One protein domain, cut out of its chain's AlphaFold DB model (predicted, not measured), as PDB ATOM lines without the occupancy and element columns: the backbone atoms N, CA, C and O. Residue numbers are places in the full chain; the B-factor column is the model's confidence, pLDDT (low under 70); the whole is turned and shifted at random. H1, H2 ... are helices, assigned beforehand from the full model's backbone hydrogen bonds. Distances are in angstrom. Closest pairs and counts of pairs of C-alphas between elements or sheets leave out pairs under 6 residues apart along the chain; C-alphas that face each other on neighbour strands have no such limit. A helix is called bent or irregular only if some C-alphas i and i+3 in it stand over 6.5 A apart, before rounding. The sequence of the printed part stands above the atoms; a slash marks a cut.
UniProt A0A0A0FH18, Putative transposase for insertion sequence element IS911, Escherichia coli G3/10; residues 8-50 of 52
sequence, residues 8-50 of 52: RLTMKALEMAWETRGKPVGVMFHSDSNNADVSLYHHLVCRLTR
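This is residues 8 to 50 of the 52 residues of the protein "Putative transposase for insertion sequence element IS911" of Escherichia coli G3/10 (UniProt A0A0A0FH18). Two separate helices lie toward opposite ends of a long, thin model, with a long open link between them: H2 and the link residues 30 to 35 make an arm that sticks out, while on the far side from that arm the backbone leaves H1, turns back at the link residues after it, and runs out toward H2. The printed part has 43 residues, with two named helices, H1 then H2, and no named strand; the class is all helix. It is extended, with a radius of gyration of the C-alphas of 18.1 A, and the C-alphas span 54 by 22 by 10 A.

Begin with the longest helix, H2, residues 36 to 49: find C-alpha 36 at (15.390, -50.824, -32.993) and go on to C-alpha 49 at (11.506, -42.479, -15.526), 19.7 A away. Then look back to H1, residues 8 to 20, where C-alpha 8 stands at (18.139, -35.707, -50.651); its first and last C-alphas are 18.4 A apart.

H2 is apart from H1, with no C-alpha of the one within 8 A of the other. Look at residues 30 to 50, of which 36 to 49 belong to H2: they stand free. Residues 8 to 13, which belong to H1, stand free too. In H1 and H2 every O i to N i+4 pair is within hydrogen-bond range, and neither helix is bent.

The C-alphas farthest apart are those of Gly 22 and Arg 50, at 54.2 A. The printed part has no cut, and residues 21 to 35 form the long link from H1 to H2. Read the B-factor column for the pLDDT: its mean over the printed part is 82.6, and it is under 70 at residues 33 to 39 and residue 50.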
ATOM      1  N   ARG A   8      18.153 -36.332 -49.325       91.50
ATOM      2  CA  ARG A   8      18.139 -35.707 -50.651       91.50
ATOM      3  C   ARG A   8      18.835 -36.587 -51.684       91.50
ATOM      4  O   ARG A   8      18.381 -36.662 -52.827       91.50
ATOM      5  N   LEU A   9      19.899 -37.289 -51.290       91.19
ATOM      6  CA  LEU A   9      20.558 -38.266 -52.162       91.19
ATOM      7  C   LEU A   9      19.649 -39.463 -52.445       91.19
ATOM      8  O   LEU A   9      19.527 -39.871 -53.601       91.19
ATOM      9  N   THR A  10      18.964 -39.982 -51.424       89.38
ATOM     10  CA  THR A  10      17.996 -41.078 -51.592       89.38
ATOM     11  C   THR A  10      16.860 -40.681 -52.535       89.38
ATOM     12  O   THR A  10      16.525 -41.442 -53.442       89.38
ATOM     13  N   MET A  11      16.321 -39.468 -52.387       91.44
ATOM     14  CA  MET A  11      15.265 -38.938 -53.254       91.44
ATOM     15  C   MET A  11      15.711 -38.836 -54.718       91.44
ATOM     16  O   MET A  11      15.010 -39.308 -55.609       91.44
ATOM     17  N   LYS A  12      16.915 -38.307 -54.968       95.62
ATOM     18  CA  LYS A  12      17.471 -38.209 -56.325       95.62
ATOM     19  C   LYS A  12      17.686 -39.584 -56.965       95.62
ATOM     20  O   LYS A  12      17.445 -39.757 -58.156       95.62
ATOM     21  N   ALA A  13      18.130 -40.574 -56.189       92.94
ATOM     22  CA  ALA A  13      18.283 -41.944 -56.676       92.94
ATOM     23  C   ALA A  13      16.932 -42.579 -57.058       92.94
ATOM     24  O   ALA A  13      16.837 -43.233 -58.099       92.94
ATOM     25  N   LEU A  14      15.889 -42.348 -56.254       92.56
ATOM     26  CA  LEU A  14      14.518 -42.784 -56.543       92.56
ATOM     27  C   LEU A  14      13.970 -42.140 -57.824       92.56
ATOM     28  O   LEU A  14      13.409 -42.847 -58.660       92.56
ATOM     29  N   GLU A  15      14.180 -40.838 -58.011       94.50
ATOM     30  CA  GLU A  15      13.752 -40.105 -59.209       94.50
ATOM     31  C   GLU A  15      14.432 -40.638 -60.479       94.50
ATOM     32  O   GLU A  15      13.762 -40.972 -61.456       94.50
ATOM     33  N   MET A  16      15.756 -40.827 -60.446       96.69
ATOM     34  CA  MET A  16      16.485 -41.421 -61.574       96.69
ATOM     35  C   MET A  16      15.973 -42.829 -61.905       96.69
ATOM     36  O   MET A  16      15.821 -43.169 -63.079       96.69
ATOM     37  N   ALA A  17      15.687 -43.653 -60.893       94.25
ATOM     38  CA  ALA A  17      15.155 -44.997 -61.095       94.25
ATOM     39  C   ALA A  17      13.730 -44.984 -61.677       94.25
ATOM     40  O   ALA A  17      13.419 -45.820 -62.527       94.25
ATOM     41  N   TRP A  18      12.883 -44.046 -61.247       95.31
ATOM     42  CA  TRP A  18      11.529 -43.856 -61.769       95.31
ATOM     43  C   TRP A  18      11.533 -43.501 -63.258       95.31
ATOM     44  O   TRP A  18      10.866 -44.164 -64.059       95.31
ATOM     45  N   GLU A  19      12.336 -42.505 -63.635       97.19
ATOM     46  CA  GLU A  19      12.481 -42.063 -65.026       97.19
ATOM     47  C   GLU A  19      13.081 -43.171 -65.902       97.19
ATOM     48  O   GLU A  19      12.529 -43.502 -66.952       97.19
ATOM     49  N   THR A  20      14.146 -43.833 -65.434       97.06
ATOM     50  CA  THR A  20      14.812 -44.927 -66.171       97.06
ATOM     51  C   THR A  20      13.885 -46.122 -66.412       97.06
ATOM     52  O   THR A  20      14.040 -46.845 -67.394       97.06
ATOM     53  N   ARG A  21      12.902 -46.344 -65.532       96.31
ATOM     54  CA  ARG A  21      11.911 -47.425 -65.658       96.31
ATOM     55  C   ARG A  21      10.673 -47.030 -66.467       96.31
ATOM     56  O   ARG A  21       9.745 -47.829 -66.554       96.31
ATOM     57  N   GLY A  22      10.645 -45.832 -67.053       96.81
ATOM     58  CA  GLY A  22       9.539 -45.390 -67.902       96.81
ATOM     59  C   GLY A  22       8.283 -45.000 -67.123       96.81
ATOM     60  O   GLY A  22       7.179 -45.210 -67.615       96.81
ATOM     61  N   LYS A  23       8.445 -44.426 -65.924       95.75
ATOM     62  CA  LYS A  23       7.346 -43.884 -65.100       95.75
ATOM     63  C   LYS A  23       6.257 -44.922 -64.763       95.75
ATOM     64  O   LYS A  23       5.082 -44.714 -65.075       95.75
ATOM     65  N   PRO A  24       6.634 -46.060 -64.157       94.50
ATOM     66  CA  PRO A  24       5.727 -47.184 -63.930       94.50
ATOM     67  C   PRO A  24       4.562 -46.834 -62.993       94.50
ATOM     68  O   PRO A  24       4.767 -46.465 -61.847       94.50
ATOM     69  N   VAL A  25       3.315 -47.021 -63.419       94.31
ATOM     70  CA  VAL A  25       2.147 -46.789 -62.550       94.31
ATOM     71  C   VAL A  25       1.958 -47.912 -61.520       94.31
ATOM     72  O   VAL A  25       2.310 -49.061 -61.771       94.31
ATOM     73  N   GLY A  26       1.382 -47.590 -60.358       92.44
ATOM     74  CA  GLY A  26       1.068 -48.583 -59.318       92.44
ATOM     75  C   GLY A  26       2.251 -49.017 -58.442       92.44
ATOM     76  O   GLY A  26       2.163 -50.043 -57.772       92.44
ATOM     77  N   VAL A  27       3.353 -48.260 -58.425       88.31
ATOM     78  CA  VAL A  27       4.482 -48.515 -57.512       88.31
ATOM     79  C   VAL A  27       4.088 -48.206 -56.067       88.31
ATOM     80  O   VAL A  27       3.513 -47.156 -55.782       88.31
ATOM     81  N   MET A  28       4.450 -49.103 -55.148       87.19
ATOM     82  CA  MET A  28       4.310 -48.909 -53.706       87.19
ATOM     83  C   MET A  28       5.691 -48.664 -53.090       87.19
ATOM     84  O   MET A  28       6.599 -49.477 -53.248       87.19
ATOM     85  N   PHE A  29       5.856 -47.541 -52.392       80.25
ATOM     86  CA  PHE A  29       7.080 -47.249 -51.649       80.25
ATOM     87  C   PHE A  29       6.951 -47.801 -50.230       80.25
ATOM     88  O   PHE A  29       6.040 -47.424 -49.495       80.25
ATOM     89  N   HIS A  30       7.867 -48.685 -49.844       80.69
ATOM     90  CA  HIS A  30       7.970 -49.206 -48.487       80.69
ATOM     91  C   HIS A  30       9.311 -48.781 -47.894       80.69
ATOM     92  O   HIS A  30      10.361 -49.003 -48.493       80.69
ATOM     93  N   SER A  31       9.272 -48.128 -46.735       76.19
ATOM     94  CA  SER A  31      10.463 -47.872 -45.931       76.19
ATOM     95  C   SER A  31      10.479 -48.876 -44.792       76.19
ATOM     96  O   SER A  31       9.670 -48.762 -43.873       76.19
ATOM     97  N   ASP A  32      11.409 -49.827 -44.841       71.69
ATOM     98  CA  ASP A  32      11.708 -50.721 -43.721       71.69
ATOM     99  C   ASP A  32      12.427 -49.924 -42.621       71.69
ATOM    100  O   ASP A  32      13.644 -50.003 -42.433       71.69
ATOM    101  N   SER A  33      11.683 -49.079 -41.907       69.25
ATOM    102  CA  SER A  33      12.202 -48.417 -40.715       69.25
ATOM    103  C   SER A  33      12.110 -49.391 -39.546       69.25
ATOM    104  O   SER A  33      11.167 -49.363 -38.759       69.25
ATOM    105  N   ASN A  34      13.104 -50.275 -39.431       64.62
ATOM    106  CA  ASN A  34      13.382 -50.906 -38.149       64.62
ATOM    107  C   ASN A  34      14.096 -49.843 -37.299       64.62
ATOM    108  O   ASN A  34      15.234 -49.452 -37.549       64.62
ATOM    109  N   ASN A  35      13.375 -49.267 -36.350       66.69
ATOM    110  CA  ASN A  35      13.884 -48.264 -35.427       66.69
ATOM    111  C   ASN A  35      14.238 -48.935 -34.093       66.69
ATOM    112  O   ASN A  35      13.820 -48.483 -33.027       66.69
ATOM    113  N   ALA A  36      15.002 -50.033 -34.160       64.12
ATOM    114  CA  ALA A  36      15.390 -50.824 -32.993       64.12
ATOM    115  C   ALA A  36      16.053 -49.960 -31.903       64.12
ATOM    116  O   ALA A  36      15.711 -50.090 -30.728       64.12
ATOM    117  N   ASP A  37      16.902 -49.007 -32.295       62.41
ATOM    118  CA  ASP A  37      17.543 -48.067 -31.366       62.41
ATOM    119  C   ASP A  37      16.556 -47.089 -30.717       62.41
ATOM    120  O   ASP A  37      16.656 -46.822 -29.522       62.41
ATOM    121  N   VAL A  38      15.564 -46.580 -31.457       65.06
ATOM    122  CA  VAL A  38      14.534 -45.685 -30.892       65.06
ATOM    123  C   VAL A  38      13.622 -46.462 -29.946       65.06
ATOM    124  O   VAL A  38      13.275 -45.954 -28.883       65.06
ATOM    125  N   SER A  39      13.284 -47.710 -30.286       68.38
ATOM    126  CA  SER A  39      12.528 -48.608 -29.403       68.38
ATOM    127  C   SER A  39      13.300 -48.933 -28.126       68.38
ATOM    128  O   SER A  39      12.721 -48.895 -27.038       68.38
ATOM    129  N   LEU A  40      14.607 -49.197 -28.224       71.25
ATOM    130  CA  LEU A  40      15.459 -49.419 -27.060       71.25
ATOM    131  C   LEU A  40      15.566 -48.153 -26.206       71.25
ATOM    132  O   LEU A  40      15.407 -48.232 -24.990       71.25
ATOM    133  N   TYR A  41      15.776 -46.986 -26.820       72.88
ATOM    134  CA  TYR A  41      15.856 -45.709 -26.112       72.88
ATOM    135  C   TYR A  41      14.540 -45.378 -25.403       72.88
ATOM    136  O   TYR A  41      14.549 -45.066 -24.218       72.88
ATOM    137  N   HIS A  42      13.402 -45.524 -26.085       75.12
ATOM    138  CA  HIS A  42      12.076 -45.343 -25.496       75.12
ATOM    139  C   HIS A  42      11.849 -46.303 -24.321       75.12
ATOM    140  O   HIS A  42      11.463 -45.871 -23.239       75.12
ATOM    141  N   HIS A  43      12.165 -47.592 -24.484       74.12
ATOM    142  CA  HIS A  43      12.044 -48.578 -23.409       74.12
ATOM    143  C   HIS A  43      12.963 -48.264 -22.214       74.12
ATOM    144  O   HIS A  43      12.536 -48.347 -21.061       74.12
ATOM    145  N   LEU A  44      14.217 -47.875 -22.463       74.81
ATOM    146  CA  LEU A  44      15.162 -47.482 -21.417       74.81
ATOM    147  C   LEU A  44      14.703 -46.213 -20.693       74.81
ATOM    148  O   LEU A  44      14.728 -46.180 -19.466       74.81
ATOM    149  N   VAL A  45      14.227 -45.202 -21.421       79.38
ATOM    150  CA  VAL A  45      13.694 -43.962 -20.842       79.38
ATOM    151  C   VAL A  45      12.443 -44.244 -20.013       79.38
ATOM    152  O   VAL A  45      12.399 -43.821 -18.860       79.38
ATOM    153  N   CYS A  46      11.468 -45.006 -20.520       75.75
ATOM    154  CA  CYS A  46      10.276 -45.400 -19.754       75.75
ATOM    155  C   CYS A  46      10.650 -46.161 -18.473       75.75
ATOM    156  O   CYS A  46      10.118 -45.873 -17.399       75.75
ATOM    157  N   ARG A  47      11.623 -47.080 -18.554       73.75
ATOM    158  CA  ARG A  47      12.120 -47.830 -17.391       73.75
ATOM    159  C   ARG A  47      12.834 -46.938 -16.370       73.75
ATOM    160  O   ARG A  47      12.675 -47.152 -15.171       73.75
ATOM    161  N   LEU A  48      13.617 -45.958 -16.820       76.69
ATOM    162  CA  LEU A  48      14.364 -45.044 -15.945       76.69
ATOM    163  C   LEU A  48      13.475 -43.968 -15.308       76.69
ATOM    164  O   LEU A  48      13.767 -43.515 -14.205       76.69
ATOM    165  N   THR A  49      12.384 -43.579 -15.968       77.62
ATOM    166  CA  THR A  49      11.506 -42.479 -15.526       77.62
ATOM    167  C   THR A  49      10.297 -42.922 -14.697       77.62
ATOM    168  O   THR A  49       9.540 -42.061 -14.260       77.62
ATOM    169  N   ARG A  50      10.122 -44.228 -14.417       65.62
ATOM    170  CA  ARG A  50       8.937 -44.785 -13.718       65.62
ATOM    171  C   ARG A  50       7.607 -44.268 -14.294       65.62
ATOM    172  O   ARG A  50       6.677 -43.971 -13.553       65.62
TER     173      ARG A  50